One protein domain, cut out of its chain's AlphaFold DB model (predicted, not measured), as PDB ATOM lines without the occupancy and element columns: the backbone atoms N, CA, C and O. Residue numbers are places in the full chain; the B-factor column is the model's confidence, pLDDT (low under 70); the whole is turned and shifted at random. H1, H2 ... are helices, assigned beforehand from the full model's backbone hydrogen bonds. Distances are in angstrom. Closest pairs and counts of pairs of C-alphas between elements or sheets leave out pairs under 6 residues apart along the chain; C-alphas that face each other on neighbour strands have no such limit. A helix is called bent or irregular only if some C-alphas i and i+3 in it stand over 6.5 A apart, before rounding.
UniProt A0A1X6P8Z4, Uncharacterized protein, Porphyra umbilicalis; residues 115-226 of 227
ATOM      1  N   LEU A 115     -19.960 -37.509  32.664       86.25
ATOM      2  CA  LEU A 115     -20.679 -38.705  32.231       86.25
ATOM      3  C   LEU A 115     -20.875 -39.696  33.388       86.25
ATOM      4  O   LEU A 115     -21.956 -40.260  33.531       86.25
ATOM      5  N   ALA A 116     -19.869 -39.883  34.247       84.81
ATOM      6  CA  ALA A 116     -19.975 -40.704  35.452       84.81
ATOM      7  C   ALA A 116     -20.941 -40.096  36.483       84.81
ATOM      8  O   ALA A 116     -21.722 -40.826  37.103       84.81
ATOM      9  N   ARG A 117     -20.933 -38.765  36.639       84.44
ATOM     10  CA  ARG A 117     -21.869 -38.020  37.496       84.44
ATOM     11  C   ARG A 117     -23.310 -38.137  36.991       84.44
ATOM     12  O   ARG A 117     -24.210 -38.411  37.786       84.44
ATOM     13  N   ASP A 118     -23.510 -38.027  35.683       81.75
ATOM     14  CA  ASP A 118     -24.809 -38.193  35.035       81.75
ATOM     15  C   ASP A 118     -25.281 -39.649  35.093       81.75
ATOM     16  O   ASP A 118     -26.420 -39.895  35.473       81.75
ATOM     17  N   LEU A 119     -24.416 -40.641  34.845       86.31
ATOM     18  CA  LEU A 119     -24.726 -42.070  35.019       86.31
ATOM     19  C   LEU A 119     -25.132 -42.412  36.460       86.31
ATOM     20  O   LEU A 119     -26.063 -43.196  36.666       86.31
ATOM     21  N   ALA A 120     -24.475 -41.825  37.464       84.75
ATOM     22  CA  ALA A 120     -24.881 -41.954  38.863       84.75
ATOM     23  C   ALA A 120     -26.257 -41.308  39.112       84.75
ATOM     24  O   ALA A 120     -27.117 -41.914  39.759       84.75
ATOM     25  N   GLY A 121     -26.504 -40.126  38.539       83.19
ATOM     26  CA  GLY A 121     -27.809 -39.465  38.552       83.19
ATOM     27  C   GLY A 121     -28.911 -40.309  37.901       83.19
ATOM     28  O   GLY A 121     -29.955 -40.528  38.515       83.19
ATOM     29  N   PHE A 122     -28.672 -40.852  36.705       81.06
ATOM     30  CA  PHE A 122     -29.623 -41.683  35.966       81.06
ATOM     31  C   PHE A 122     -29.912 -43.003  36.678       81.06
ATOM     32  O   PHE A 122     -31.085 -43.323  36.840       81.06
ATOM     33  N   ARG A 123     -28.908 -43.722  37.200       83.00
ATOM     34  CA  ARG A 123     -29.143 -44.933  38.016       83.00
ATOM     35  C   ARG A 123     -29.959 -44.633  39.272       83.00
ATOM     36  O   ARG A 123     -30.831 -45.417  39.634       83.00
ATOM     37  N   THR A 124     -29.717 -43.490  39.914       77.56
ATOM     38  CA  THR A 124     -30.477 -43.066  41.102       77.56
ATOM     39  C   THR A 124     -31.919 -42.699  40.737       77.56
ATOM     40  O   THR A 124     -32.849 -43.114  41.428       77.56
ATOM     41  N   ARG A 125     -32.140 -41.998  39.614       75.50
ATOM     42  CA  ARG A 125     -33.486 -41.711  39.084       75.50
ATOM     43  C   ARG A 125     -34.199 -42.969  38.564       75.50
ATOM     44  O   ARG A 125     -35.408 -43.049  38.735       75.50
ATOM     45  N   GLN A 126     -33.494 -43.956  38.005       73.62
ATOM     46  CA  GLN A 126     -34.055 -45.265  37.639       73.62
ATOM     47  C   GLN A 126     -34.494 -46.036  38.878       73.62
ATOM     48  O   GLN A 126     -35.670 -46.353  38.972       73.62
ATOM     49  N   ARG A 127     -33.627 -46.215  39.886       66.44
ATOM     50  CA  ARG A 127     -34.022 -46.846  41.160       66.44
ATOM     51  C   ARG A 127     -35.145 -46.104  41.886       66.44
ATOM     52  O   ARG A 127     -35.900 -46.735  42.615       66.44
ATOM     53  N   ARG A 128     -35.283 -44.785  41.697       65.25
ATOM     54  CA  ARG A 128     -36.421 -44.001  42.215       65.25
ATOM     55  C   ARG A 128     -37.671 -44.077  41.328       65.25
ATOM     56  O   ARG A 128     -38.748 -43.787  41.829       65.25
ATOM     57  N   ARG A 129     -37.556 -44.475  40.055       62.91
ATOM     58  CA  ARG A 129     -38.694 -44.881  39.213       62.91
ATOM     59  C   ARG A 129     -39.109 -46.298  39.569       62.91
ATOM     60  O   ARG A 129     -40.128 -46.422  40.216       62.91
ATOM     61  N   GLU A 130     -38.249 -47.295  39.385       58.72
ATOM     62  CA  GLU A 130     -38.462 -48.695  39.802       58.72
ATOM     63  C   GLU A 130     -38.965 -48.820  41.254       58.72
ATOM     64  O   GLU A 130     -39.828 -49.634  41.550       58.72
ATOM     65  N   GLY A 131     -38.440 -47.996  42.170       56.50
ATOM     66  CA  GLY A 131     -38.868 -47.939  43.569       56.50
ATOM     67  C   GLY A 131     -40.137 -47.120  43.834       56.50
ATOM     68  O   GLY A 131     -40.760 -47.322  44.870       56.50
ATOM     69  N   LYS A 132     -40.549 -46.218  42.932       57.66
ATOM     70  CA  LYS A 132     -41.872 -45.568  42.963       57.66
ATOM     71  C   LYS A 132     -42.926 -46.471  42.317       57.66
ATOM     72  O   LYS A 132     -43.961 -46.661  42.936       57.66
ATOM     73  N   ASP A 133     -42.580 -47.125  41.213       52.91
ATOM     74  CA  ASP A 133     -43.301 -48.206  40.518       52.91
ATOM     75  C   ASP A 133     -43.393 -49.510  41.363       52.91
ATOM     76  O   ASP A 133     -43.920 -50.527  40.920       52.91
ATOM     77  N   ALA A 134     -42.822 -49.503  42.577       49.75
ATOM     78  CA  ALA A 134     -42.930 -50.552  43.596       49.75
ATOM     79  C   ALA A 134     -43.422 -50.025  44.963       49.75
ATOM     80  O   ALA A 134     -43.676 -50.815  45.869       49.75
ATOM     81  N   ALA A 135     -43.566 -48.703  45.125       46.31
ATOM     82  CA  ALA A 135     -44.162 -48.073  46.307       46.31
ATOM     83  C   ALA A 135     -45.616 -47.648  46.049       46.31
ATOM     84  O   ALA A 135     -46.445 -47.753  46.946       46.31
ATOM     85  N   ALA A 136     -45.952 -47.242  44.822       48.75
ATOM     86  CA  ALA A 136     -47.332 -47.118  44.362       48.75
ATOM     87  C   ALA A 136     -47.970 -48.489  44.042       48.75
ATOM     88  O   ALA A 136     -49.191 -48.578  43.972       48.75
ATOM     89  N   ALA A 137     -47.200 -49.585  44.064       47.00
ATOM     90  CA  ALA A 137     -47.729 -50.949  44.176       47.00
ATOM     91  C   ALA A 137     -48.490 -51.209  45.500       47.00
ATOM     92  O   ALA A 137     -49.170 -52.227  45.640       47.00
ATOM     93  N   VAL A 138     -48.400 -50.285  46.470       48.91
ATOM     94  CA  VAL A 138     -49.227 -50.247  47.693       48.91
ATOM     95  C   VAL A 138     -50.605 -49.588  47.439       48.91
ATOM     96  O   VAL A 138     -51.501 -49.717  48.267       48.91
ATOM     97  N   GLU A 139     -50.823 -48.997  46.257       50.72
ATOM     98  CA  GLU A 139     -52.120 -48.599  45.673       50.72
ATOM     99  C   GLU A 139     -52.503 -49.578  44.524       50.72
ATOM    100  O   GLU A 139     -52.565 -49.199  43.346       50.72
ATOM    101  N   PRO A 140     -52.731 -50.878  44.819       51.66
ATOM    102  CA  PRO A 140     -52.635 -51.970  43.841       51.66
ATOM    103  C   PRO A 140     -53.641 -51.907  42.679       51.66
ATOM    104  O   PRO A 140     -53.351 -52.399  41.585       51.66
ATOM    105  N   GLU A 141     -54.811 -51.301  42.877       53.34
ATOM    106  CA  GLU A 141     -55.873 -51.224  41.860       53.34
ATOM    107  C   GLU A 141     -55.537 -50.230  40.732       53.34
ATOM    108  O   GLU A 141     -55.767 -50.502  39.547       53.34
ATOM    109  N   ALA A 142     -54.959 -49.077  41.083       54.25
ATOM    110  CA  ALA A 142     -54.685 -47.989  40.145       54.25
ATOM    111  C   ALA A 142     -53.364 -48.187  39.389       54.25
ATOM    112  O   ALA A 142     -53.289 -47.924  38.188       54.25
ATOM    113  N   GLU A 143     -52.318 -48.684  40.054       56.56
ATOM    114  CA  GLU A 143     -51.020 -48.880  39.400       56.56
ATOM    115  C   GLU A 143     -51.014 -50.119  38.492       56.56
ATOM    116  O   GLU A 143     -50.527 -50.052  37.362       56.56
ATOM    117  N   SER A 144     -51.626 -51.236  38.908       65.38
ATOM    118  CA  SER A 144     -51.677 -52.451  38.076       65.38
ATOM    119  C   SER A 144     -52.473 -52.249  36.780       65.38
ATOM    120  O   SER A 144     -52.151 -52.846  35.743       65.38
ATOM    121  N   THR A 145     -53.475 -51.366  36.801       72.06
ATOM    122  CA  THR A 145     -54.193 -50.924  35.602       72.06
ATOM    123  C   THR A 145     -53.350 -49.962  34.764       72.06
ATOM    124  O   THR A 145     -53.261 -50.177  33.555       72.06
ATOM    125  N   LEU A 146     -52.639 -48.994  35.356       72.25
ATOM    126  CA  LEU A 146     -51.716 -48.111  34.622       72.25
ATOM    127  C   LEU A 146     -50.553 -48.870  33.958       72.25
ATOM    128  O   LEU A 146     -50.241 -48.609  32.797       72.25
ATOM    129  N   ALA A 147     -49.960 -49.859  34.630       75.19
ATOM    130  CA  ALA A 147     -48.902 -50.709  34.081       75.19
ATOM    131  C   ALA A 147     -49.415 -51.594  32.926       75.19
ATOM    132  O   ALA A 147     -48.751 -51.727  31.890       75.19
ATOM    133  N   ARG A 148     -50.632 -52.150  33.050       74.94
ATOM    134  CA  ARG A 148     -51.319 -52.844  31.945       74.94
ATOM    135  C   ARG A 148     -51.609 -51.903  30.781       74.94
ATOM    136  O   ARG A 148     -51.336 -52.282  29.643       74.94
ATOM    137  N   VAL A 149     -52.108 -50.695  31.037       79.50
ATOM    138  CA  VAL A 149     -52.366 -49.680  30.004       79.50
ATOM    139  C   VAL A 149     -51.067 -49.280  29.314       79.50
ATOM    140  O   VAL A 149     -51.015 -49.361  28.097       79.50
ATOM    141  N   GLY A 150     -49.990 -48.967  30.037       79.75
ATOM    142  CA  GLY A 150     -48.691 -48.621  29.447       79.75
ATOM    143  C   GLY A 150     -48.130 -49.729  28.547       79.75
ATOM    144  O   GLY A 150     -47.731 -49.469  27.411       79.75
ATOM    145  N   LYS A 151     -48.192 -50.991  28.995       81.56
ATOM    146  CA  LYS A 151     -47.791 -52.154  28.181       81.56
ATOM    147  C   LYS A 151     -48.696 -52.359  26.958       81.56
ATOM    148  O   LYS A 151     -48.203 -52.699  25.881       81.56
ATOM    149  N   THR A 152     -50.000 -52.125  27.105       79.94
ATOM    150  CA  THR A 152     -50.992 -52.241  26.022       79.94
ATOM    151  C   THR A 152     -50.833 -51.121  24.996       79.94
ATOM    152  O   THR A 152     -50.834 -51.399  23.806       79.94
ATOM    153  N   VAL A 153     -50.606 -49.881  25.434       80.62
ATOM    154  CA  VAL A 153     -50.349 -48.705  24.588       80.62
ATOM    155  C   VAL A 153     -49.041 -48.873  23.819       80.62
ATOM    156  O   VAL A 153     -49.034 -48.682  22.612       80.62
ATOM    157  N   ASN A 154     -47.961 -49.334  24.459       84.00
ATOM    158  CA  ASN A 154     -46.716 -49.652  23.751       84.00
ATOM    159  C   ASN A 154     -46.910 -50.764  22.700       84.00
ATOM    160  O   ASN A 154     -46.379 -50.678  21.597       84.00
ATOM    161  N   THR A 155     -47.711 -51.788  23.013       84.12
ATOM    162  CA  THR A 155     -48.051 -52.856  22.055       84.12
ATOM    163  C   THR A 155     -48.923 -52.331  20.906       84.12
ATOM    164  O   THR A 155     -48.702 -52.708  19.758       84.12
ATOM    165  N   LEU A 156     -49.865 -51.425  21.191       84.19
ATOM    166  CA  LEU A 156     -50.705 -50.760  20.192       84.19
ATOM    167  C   LEU A 156     -49.889 -49.853  19.270       84.19
ATOM    168  O   LEU A 156     -50.061 -49.973  18.069       84.19
ATOM    169  N   LEU A 157     -48.976 -49.016  19.781       84.38
ATOM    170  CA  LEU A 157     -48.119 -48.162  18.941       84.38
ATOM    171  C   LEU A 157     -47.217 -48.984  18.006       84.38
ATOM    172  O   LEU A 157     -46.998 -48.601  16.860       84.38
ATOM    173  N   VAL A 158     -46.705 -50.128  18.471       84.81
ATOM    174  CA  VAL A 158     -45.919 -51.037  17.620       84.81
ATOM    175  C   VAL A 158     -46.810 -51.711  16.569       84.81
ATOM    176  O   VAL A 158     -46.414 -51.803  15.408       84.81
ATOM    177  N   ALA A 159     -48.020 -52.147  16.933       84.31
ATOM    178  CA  ALA A 159     -48.971 -52.747  15.994       84.31
ATOM    179  C   ALA A 159     -49.479 -51.745  14.938       84.31
ATOM    180  O   ALA A 159     -49.502 -52.078  13.757       84.31
ATOM    181  N   ASP A 160     -49.819 -50.522  15.353       81.44
ATOM    182  CA  ASP A 160     -50.149 -49.353  14.523       81.44
ATOM    183  C   ASP A 160     -49.067 -49.132  13.455       81.44
ATOM    184  O   ASP A 160     -49.343 -49.218  12.256       81.44
ATOM    185  N   PHE A 161     -47.807 -49.014  13.885       82.56
ATOM    186  CA  PHE A 161     -46.672 -48.812  12.988       82.56
ATOM    187  C   PHE A 161     -46.477 -49.969  11.991       82.56
ATOM    188  O   PHE A 161     -46.220 -49.728  10.808       82.56
ATOM    189  N   PHE A 162     -46.638 -51.226  12.422       89.19
ATOM    190  CA  PHE A 162     -46.582 -52.380  11.515       89.19
ATOM    191  C   PHE A 162     -47.746 -52.410  10.517       89.19
ATOM    192  O   PHE A 162     -47.521 -52.734   9.350       89.19
ATOM    193  N   VAL A 163     -48.963 -52.041  10.933       85.00
ATOM    194  CA  VAL A 163     -50.120 -51.918  10.034       85.00
ATOM    195  C   VAL A 163     -49.862 -50.829   8.996       85.00
ATOM    196  O   VAL A 163     -49.983 -51.106   7.807       85.00
ATOM    197  N   VAL A 164     -49.413 -49.636   9.402       84.19
ATOM    198  CA  VAL A 164     -49.053 -48.544   8.478       84.19
ATOM    199  C   VAL A 164     -47.943 -48.972   7.510       84.19
ATOM    200  O   VAL A 164     -48.031 -48.689   6.316       84.19
ATOM    201  N   CYS A 165     -46.928 -49.703   7.975       87.81
ATOM    202  CA  CYS A 165     -45.833 -50.174   7.125       87.81
ATOM    203  C   CYS A 165     -46.284 -51.244   6.109       87.81
ATOM    204  O   CYS A 165     -45.951 -51.143   4.925       87.81
ATOM    205  N   PHE A 166     -47.108 -52.216   6.527       90.12
ATOM    206  CA  PHE A 166     -47.753 -53.174   5.618       90.12
ATOM    207  C   PHE A 166     -48.627 -52.458   4.582       90.12
ATOM    208  O   PHE A 166     -48.585 -52.783   3.394       90.12
ATOM    209  N   PHE A 167     -49.366 -51.438   5.018       85.06
ATOM    210  CA  PHE A 167     -50.145 -50.577   4.142       85.06
ATOM    211  C   PHE A 167     -49.242 -49.886   3.102       85.06
ATOM    212  O   PHE A 167     -49.503 -50.012   1.910       85.06
ATOM    213  N   LEU A 168     -48.135 -49.236   3.483       86.88
ATOM    214  CA  LEU A 168     -47.217 -48.626   2.505       86.88
ATOM    215  C   LEU A 168     -46.664 -49.640   1.483       86.88
ATOM    216  O   LEU A 168     -46.525 -49.299   0.309       86.88
ATOM    217  N   ALA A 169     -46.396 -50.886   1.887       88.12
ATOM    218  CA  ALA A 169     -46.008 -51.941   0.949       88.12
ATOM    219  C   ALA A 169     -47.151 -52.301  -0.026       88.12
ATOM    220  O   ALA A 169     -46.919 -52.423  -1.231       88.12
ATOM    221  N   TRP A 170     -48.390 -52.406   0.466       84.88
ATOM    222  CA  TRP A 170     -49.575 -52.644  -0.367       84.88
ATOM    223  C   TRP A 170     -49.856 -51.486  -1.339       84.88
ATOM    224  O   TRP A 170     -50.207 -51.739  -2.490       84.88
ATOM    225  N   LEU A 171     -49.636 -50.230  -0.933       85.69
ATOM    226  CA  LEU A 171     -49.734 -49.063  -1.821       85.69
ATOM    227  C   LEU A 171     -48.810 -49.212  -3.034       85.69
ATOM    228  O   LEU A 171     -49.250 -48.991  -4.158       85.69
ATOM    229  N   VAL A 172     -47.552 -49.617  -2.831       84.44
ATOM    230  CA  VAL A 172     -46.600 -49.837  -3.935       84.44
ATOM    231  C   VAL A 172     -47.096 -50.945  -4.873       84.44
ATOM    232  O   VAL A 172     -47.053 -50.780  -6.094       84.44
ATOM    233  N   VAL A 173     -47.641 -52.036  -4.323       81.50
ATOM    234  CA  VAL A 173     -48.238 -53.133  -5.106       81.50
ATOM    235  C   VAL A 173     -49.489 -52.686  -5.877       81.50
ATOM    236  O   VAL A 173     -49.699 -53.154  -6.993       81.50
ATOM    237  N   ALA A 174     -50.293 -51.762  -5.343       75.50
ATOM    238  CA  ALA A 174     -51.477 -51.217  -6.016       75.50
ATOM    239  C   ALA A 174     -51.162 -50.114  -7.042       75.50
ATOM    240  O   ALA A 174     -51.877 -49.962  -8.034       75.50
ATOM    241  N   LEU A 175     -50.068 -49.379  -6.845       76.38
ATOM    242  CA  LEU A 175     -49.642 -48.288  -7.718       76.38
ATOM    243  C   LEU A 175     -49.031 -48.792  -9.038       76.38
ATOM    244  O   LEU A 175     -49.239 -48.177 -10.084       76.38
ATOM    245  N   VAL A 176     -48.328 -49.931  -9.018       70.88
ATOM    246  CA  VAL A 176     -47.707 -50.525 -10.220       70.88
ATOM    247  C   VAL A 176     -48.743 -50.894 -11.307       70.88
ATOM    248  O   VAL A 176     -48.552 -50.476 -12.451       70.88
ATOM    249  N   PRO A 177     -49.867 -51.585 -11.014       64.50
ATOM    250  CA  PRO A 177     -50.939 -51.811 -11.988       64.50
ATOM    251  C   PRO A 177     -51.672 -50.536 -12.417       64.50
ATOM    252  O   PRO A 177     -52.113 -50.450 -13.564       64.50
ATOM    253  N   HIS A 178     -51.811 -49.548 -11.524       63.31
ATOM    254  CA  HIS A 178     -52.541 -48.310 -11.813       63.31
ATOM    255  C   HIS A 178     -51.901 -47.535 -12.979       63.31
ATOM    256  O   HIS A 178     -52.600 -47.177 -13.926       63.31
ATOM    257  N   PHE A 179     -50.568 -47.396 -12.978       61.31
ATOM    258  CA  PHE A 179     -49.809 -46.777 -14.077       61.31
ATOM    259  C   PHE A 179     -49.843 -47.550 -15.408       61.31
ATOM    260  O   PHE A 179     -49.518 -46.971 -16.443       61.31
ATOM    261  N   ALA A 180     -50.203 -48.838 -15.403       61.25
ATOM    262  CA  ALA A 180     -50.149 -49.701 -16.586       61.25
ATOM    263  C   ALA A 180     -51.523 -50.017 -17.205       61.25
ATOM    264  O   ALA A 180     -51.594 -50.318 -18.395       61.25
ATOM    265  N   TYR A 181     -52.605 -49.980 -16.415       60.50
ATOM    266  CA  TYR A 181     -53.917 -50.501 -16.827       60.50
ATOM    267  C   TYR A 181     -55.129 -49.632 -16.451       60.50
ATOM    268  O   TYR A 181     -56.251 -50.066 -16.700       60.50
ATOM    269  N   HIS A 182     -54.954 -48.452 -15.838       58.97
ATOM    270  CA  HIS A 182     -56.065 -47.592 -15.373       58.97
ATOM    271  C   HIS A 182     -57.102 -48.308 -14.471       58.97
ATOM    272  O   HIS A 182     -58.250 -47.889 -14.360       58.97
ATOM    273  N   ASN A 183     -56.715 -49.399 -13.798       58.88
ATOM    274  CA  ASN A 183     -57.605 -50.130 -12.896       58.88
ATOM    275  C   ASN A 183     -57.688 -49.423 -11.537       58.88
ATOM    276  O   ASN A 183     -56.840 -49.617 -10.667       58.88
ATOM    277  N   GLU A 184     -58.726 -48.610 -11.351       67.94
ATOM    278  CA  GLU A 184     -58.931 -47.829 -10.122       67.94
ATOM    279  C   GLU A 184     -59.395 -48.684  -8.929       67.94
ATOM    280  O   GLU A 184     -59.183 -48.299  -7.785       67.94
ATOM    281  N   VAL A 185     -59.916 -49.895  -9.171       73.44
ATOM    282  CA  VAL A 185     -60.445 -50.819  -8.142       73.44
ATOM    283  C   VAL A 185     -59.460 -51.083  -6.994       73.44
ATOM    284  O   VAL A 185     -59.864 -51.128  -5.833       73.44
ATOM    285  N   LEU A 186     -58.163 -51.241  -7.288       73.31
ATOM    286  CA  LEU A 186     -57.151 -51.491  -6.251       73.31
ATOM    287  C   LEU A 186     -56.741 -50.219  -5.492       73.31
ATOM    288  O   LEU A 186     -56.274 -50.317  -4.359       73.31
ATOM    289  N   LEU A 187     -56.944 -49.043  -6.096       78.31
ATOM    290  CA  LEU A 187     -56.699 -47.736  -5.487       78.31
ATOM    291  C   LEU A 187     -57.881 -47.301  -4.602       78.31
ATOM    292  O   LEU A 187     -57.668 -46.753  -3.526       78.31
ATOM    293  N   ASP A 188     -59.113 -47.598  -5.015       81.19
ATOM    294  CA  ASP A 188     -60.342 -47.312  -4.265       81.19
ATOM    295  C   ASP A 188     -60.491 -48.231  -3.039       81.19
ATOM    296  O   ASP A 188     -60.691 -47.761  -1.917       81.19
ATOM    297  N   ALA A 189     -60.243 -49.538  -3.206       80.69
ATOM    298  CA  ALA A 189     -60.141 -50.469  -2.079       80.69
ATOM    299  C   ALA A 189     -59.061 -50.023  -1.074       80.69
ATOM    300  O   ALA A 189     -59.277 -50.068   0.138       80.69
ATOM    301  N   TRP A 190     -57.922 -49.533  -1.576       81.38
ATOM    302  CA  TRP A 190     -56.877 -48.932  -0.754       81.38
ATOM    303  C   TRP A 190     -57.354 -47.669  -0.018       81.38
ATOM    304  O   TRP A 190     -57.165 -47.585   1.192       81.38
ATOM    305  N   LEU A 191     -57.988 -46.708  -0.698       83.12
ATOM    306  CA  LEU A 191     -58.470 -45.447  -0.108       83.12
ATOM    307  C   LEU A 191     -59.550 -45.676   0.962       83.12
ATOM    308  O   LEU A 191     -59.550 -45.014   2.005       83.12
ATOM    309  N   SER A 192     -60.436 -46.644   0.737       83.69
ATOM    310  CA  SER A 192     -61.467 -47.056   1.693       83.69
ATOM    311  C   SER A 192     -60.846 -47.629   2.974       83.69
ATOM    312  O   SER A 192     -61.131 -47.152   4.077       83.69
ATOM    313  N   LEU A 193     -59.906 -48.575   2.843       82.12
ATOM    314  CA  LEU A 193     -59.155 -49.117   3.980       82.12
ATOM    315  C   LEU A 193     -58.273 -48.053   4.656       82.12
ATOM    316  O   LEU A 193     -58.218 -48.007   5.882       82.12
ATOM    317  N   TRP A 194     -57.622 -47.173   3.890       83.44
ATOM    318  CA  TRP A 194     -56.817 -46.056   4.399       83.44
ATOM    319  C   TRP A 194     -57.660 -45.155   5.303       83.44
ATOM    320  O   TRP A 194     -57.251 -44.857   6.422       83.44
ATOM    321  N   THR A 195     -58.873 -44.802   4.872       82.62
ATOM    322  CA  THR A 195     -59.796 -43.973   5.661       82.62
ATOM    323  C   THR A 195     -60.242 -44.695   6.936       82.62
ATOM    324  O   THR A 195     -60.199 -44.113   8.018       82.62
ATOM    325  N   LEU A 196     -60.599 -45.981   6.841       81.56
ATOM    326  CA  LEU A 196     -61.045 -46.780   7.990       81.56
ATOM    327  C   LEU A 196     -59.937 -47.017   9.037       81.56
ATOM    328  O   LEU A 196     -60.238 -47.157  10.220       81.56
ATOM    329  N   VAL A 197     -58.671 -47.085   8.612       79.31
ATOM    330  CA  VAL A 197     -57.523 -47.464   9.457       79.31
ATOM    331  C   VAL A 197     -56.729 -46.247   9.937       79.31
ATOM    332  O   VAL A 197     -56.537 -46.073  11.137       79.31
ATOM    333  N   ILE A 198     -56.298 -45.353   9.046       79.62
ATOM    334  CA  ILE A 198     -55.418 -44.223   9.402       79.62
ATOM    335  C   ILE A 198     -56.141 -43.228  10.325       79.62
ATOM    336  O   ILE A 198     -55.519 -42.645  11.214       79.62
ATOM    337  N   GLN A 199     -57.458 -43.060  10.162       79.81
ATOM    338  CA  GLN A 199     -58.259 -42.127  10.958       79.81
ATOM    339  C   GLN A 199     -58.313 -42.490  12.462       79.81
ATOM    340  O   GLN A 199     -58.018 -41.610  13.276       79.81
ATOM    341  N   PRO A 200     -58.618 -43.739  12.883       79.38
ATOM    342  CA  PRO A 200     -58.484 -44.135  14.286       79.38
ATOM    343  C   PRO A 200     -57.027 -44.266  14.757       79.38
ATOM    344  O   PRO A 200     -56.763 -43.915  15.906       79.38
ATOM    345  N   LEU A 201     -56.078 -44.698  13.913       81.56
ATOM    346  CA  LEU A 201     -54.655 -44.798  14.293       81.56
ATOM    347  C   LEU A 201     -54.074 -43.421  14.684       81.56
ATOM    348  O   LEU A 201     -53.513 -43.270  15.768       81.56
ATOM    349  N   LEU A 202     -54.336 -42.365  13.899       77.31
ATOM    350  CA  LEU A 202     -53.997 -40.979  14.273       77.31
ATOM    351  C   LEU A 202     -54.607 -40.556  15.621       77.31
ATOM    352  O   LEU A 202     -53.969 -39.835  16.394       77.31
ATOM    353  N   GLY A 203     -55.825 -41.018  15.923       81.00
ATOM    354  CA  GLY A 203     -56.481 -40.800  17.212       81.00
ATOM    355  C   GLY A 203     -55.767 -41.500  18.373       81.00
ATOM    356  O   GLY A 203     -55.560 -40.885  19.419       81.00
ATOM    357  N   VAL A 204     -55.340 -42.753  18.187       82.06
ATOM    358  CA  VAL A 204     -54.562 -43.518  19.181       82.06
ATOM    359  C   VAL A 204     -53.185 -42.888  19.405       82.06
ATOM    360  O   VAL A 204     -52.765 -42.748  20.554       82.06
ATOM    361  N   LEU A 205     -52.514 -42.433  18.344       79.69
ATOM    362  CA  LEU A 205     -51.215 -41.764  18.434       79.69
ATOM    363  C   LEU A 205     -51.304 -40.445  19.228       79.69
ATOM    364  O   LEU A 205     -50.501 -40.211  20.132       79.69
ATOM    365  N   MET A 206     -52.317 -39.616  18.950       84.44
ATOM    366  CA  MET A 206     -52.593 -38.387  19.712       84.44
ATOM    367  C   MET A 206     -52.997 -38.672  21.164       84.44
ATOM    368  O   MET A 206     -52.567 -37.971  22.078       84.44
ATOM    369  N   LEU A 207     -53.784 -39.722  21.414       82.00
ATOM    370  CA  LEU A 207     -54.124 -40.129  22.779       82.00
ATOM    371  C   LEU A 207     -52.872 -40.584  23.550       82.00
ATOM    372  O   LEU A 207     -52.713 -40.238  24.720       82.00
ATOM    373  N   GLY A 208     -51.951 -41.285  22.884       80.00
ATOM    374  CA  GLY A 208     -50.660 -41.692  23.438       80.00
ATOM    375  C   GLY A 208     -49.786 -40.510  23.869       80.00
ATOM    376  O   GLY A 208     -49.244 -40.530  24.977       80.00
ATOM    377  N   THR A 209     -49.692 -39.448  23.060       81.75
ATOM    378  CA  THR A 209     -48.926 -38.243  23.437       81.75
ATOM    379  C   THR A 209     -49.597 -37.457  24.567       81.75
ATOM    380  O   THR A 209     -48.898 -36.977  25.462       81.75
ATOM    381  N   ILE A 210     -50.932 -37.389  24.604       84.75
ATOM    382  CA  ILE A 210     -51.690 -36.757  25.701       84.75
ATOM    383  C   ILE A 210     -51.492 -37.517  27.024       84.75
ATOM    384  O   ILE A 210     -51.251 -36.893  28.061       84.75
ATOM    385  N   VAL A 211     -51.535 -38.853  27.007       81.31
ATOM    386  CA  VAL A 211     -51.286 -39.691  28.197       81.31
ATOM    387  C   VAL A 211     -49.835 -39.550  28.673       81.31
ATOM    388  O   VAL A 211     -49.600 -39.347  29.864       81.31
ATOM    389  N   ALA A 212     -48.856 -39.562  27.764       75.38
ATOM    390  CA  ALA A 212     -47.450 -39.355  28.119       75.38
ATOM    391  C   ALA A 212     -47.196 -37.954  28.716       75.38
ATOM    392  O   ALA A 212     -46.525 -37.821  29.743       75.38
ATOM    393  N   GLY A 213     -47.771 -36.908  28.111       81.62
ATOM    394  CA  GLY A 213     -47.646 -35.529  28.585       81.62
ATOM    395  C   GLY A 213     -48.305 -35.296  29.947       81.62
ATOM    396  O   GLY A 213     -47.705 -34.669  30.820       81.62
ATOM    397  N   THR A 214     -49.502 -35.845  30.175       82.44
ATOM    398  CA  THR A 214     -50.205 -35.716  31.466       82.44
ATOM    399  C   THR A 214     -49.491 -36.466  32.592       82.44
ATOM    400  O   THR A 214     -49.307 -35.888  33.665       82.44
ATOM    401  N   LEU A 215     -48.984 -37.683  32.350       77.00
ATOM    402  CA  LEU A 215     -48.144 -38.414  33.314       77.00
ATOM    403  C   LEU A 215     -46.875 -37.629  33.691       77.00
ATOM    404  O   LEU A 215     -46.524 -37.547  34.870       77.00
ATOM    405  N   SER A 216     -46.216 -36.997  32.712       72.12
ATOM    406  CA  SER A 216     -45.051 -36.143  32.971       72.12
ATOM    407  C   SER A 216     -45.410 -34.902  33.796       72.12
ATOM    408  O   SER A 216     -44.658 -34.530  34.694       72.12
ATOM    409  N   TYR A 217     -46.559 -34.271  33.529       75.06
ATOM    410  CA  TYR A 217     -47.000 -33.071  34.247       75.06
ATOM    411  C   TYR A 217     -47.348 -33.355  35.718       75.06
ATOM    412  O   TYR A 217     -47.090 -32.523  36.589       75.06
ATOM    413  N   VAL A 218     -47.885 -34.545  36.014       75.38
ATOM    414  CA  VAL A 218     -48.142 -34.994  37.392       75.38
ATOM    415  C   VAL A 218     -46.832 -35.219  38.156       75.38
ATOM    416  O   VAL A 218     -46.706 -34.708  39.267       75.38
ATOM    417  N   GLN A 219     -45.828 -35.885  37.560       68.19
ATOM    418  CA  GLN A 219     -44.517 -36.069  38.211       68.19
ATOM    419  C   GLN A 219     -43.849 -34.725  38.554       68.19
ATOM    420  O   GLN A 219     -43.371 -34.553  39.675       68.19
ATOM    421  N   SER A 220     -43.885 -33.749  37.639       70.25
ATOM    422  CA  SER A 220     -43.325 -32.410  37.876       70.25
ATOM    423  C   SER A 220     -43.967 -31.683  39.062       70.25
ATOM    424  O   SER A 220     -43.303 -30.897  39.736       70.25
ATOM    425  N   LYS A 221     -45.257 -31.919  39.335       65.31
ATOM    426  CA  LYS A 221     -45.989 -31.179  40.370       65.31
ATOM    427  C   LYS A 221     -45.624 -31.622  41.790       65.31
ATOM    428  O   LYS A 221     -45.607 -30.791  42.695       65.31
ATOM    429  N   GLU A 222     -45.295 -32.897  41.988       63.84
ATOM    430  CA  GLU A 222     -44.835 -33.400  43.290       63.84
ATOM    431  C   GLU A 222     -43.434 -32.882  43.646       63.84
ATOM    432  O   GLU A 222     -43.202 -32.502  44.793       63.84
ATOM    433  N   GLU A 223     -42.521 -32.795  42.670       59.00
ATOM    434  CA  GLU A 223     -41.158 -32.277  42.887       59.00
ATOM    435  C   GLU A 223     -41.181 -30.786  43.288       59.00
ATOM    436  O   GLU A 223     -40.392 -30.369  44.129       59.00
ATOM    437  N   ILE A 224     -42.158 -30.015  42.786       62.38
ATOM    438  CA  ILE A 224     -42.383 -28.595  43.129       62.38
ATOM    439  C   ILE A 224     -43.120 -28.401  44.470       62.38
ATOM    440  O   ILE A 224     -42.967 -27.360  45.097       62.38
ATOM    441  N   THR A 225     -43.926 -29.369  44.922       59.81
ATOM    442  CA  THR A 225     -44.719 -29.250  46.172       59.81
ATOM    443  C   THR A 225     -43.978 -29.809  47.401       59.81
ATOM    444  O   THR A 225     -44.481 -29.730  48.517       59.81
ATOM    445  N   THR A 226     -42.783 -30.383  47.207       55.53
ATOM    446  CA  THR A 226     -41.952 -30.990  48.271       55.53
ATOM    447  C   THR A 226     -40.650 -30.201  48.522       55.53
ATOM    448  O   THR A 226     -39.686 -30.748  49.059       55.53
TER     449      THR A 226
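What this domain is: This is residues 115 to 226 of the 227 residues of an uncharacterized protein of Porphyra umbilicalis (UniProt A0A1X6P8Z4). Picture a long, narrow helical hairpin: H2 and H3 fold back on each other, come closest near their tight link, and spread apart like a slim V toward the other ends. At the open end of this V, the shorter H1 sticks out sideways beyond the start of H2, with residues 115 to 132 standing free, and residues 213 to 226 form a free tail at the far end of H3. The printed part has 112 residues with three named helices, in the order H1, H2, H3, and no named strand, and its class is all helix. It is extended, with a radius of gyration of the C-alphas of 21.9 A, and elongated, spanning 68 by 38 by 22 A.

How they stand to each other: Start with the longest helix by residues, H2, residues 140 to 181, and with H3, residues 185 to 225. They touch, with 13 pairs of C-alphas within 8 A. Look for the closest pair at the C-alphas of Ala 174 and Leu 186, 5.7 A apart. The two helices form a hairpin, running opposite ways at a shallow tilt of 29 degrees, with centres 11.5 A apart. H3 has a kink of 29 degrees near residue 197. Now turn to H1, residues 115 to 130, which touches no helix; it is apart from H2 and from H3. In the backbone, every O i to N i+4 pair of H1 is within hydrogen-bond range, against 34 of 38 in H2 and 33 of 37 in H3.

Where its parts are: Find C-alpha 140 at (-52.635, -51.970, 43.841); from there H2 runs 60.7 A to C-alpha 181 at (-53.917, -50.501, -16.827). H2 is neither bent nor irregular, but only just: C-alphas 174 and 177 are 6.0 A apart. Past three residues, H3 begins at Val 185 and runs 60.5 A to C-alpha 225 at (-44.719, -29.250, 46.172). H3 too is neither bent nor irregular, but only just, with C-alphas 196 and 199 6.2 A apart. Go back to C-alpha 115 at (-20.679, -38.705, 32.231) for H1, which runs 21.8 A to Glu 130.

The domain as a whole: The two C-alphas farthest apart are those of Tyr 181 and Thr 226, at 69.0 A. Without the stretches that stand free, among them residues 137 to 142, the body has 74 residues and spans 64 by 16 by 14 A. The printed part has no cut; the link from H1 to H2 is short, with 9 residues, and the link from H2 to H3 is tight. The mean pLDDT of the printed part is 74.2, and it is under 70 at residues 127 to 144, 177 to 184, 219 and 221 to 226.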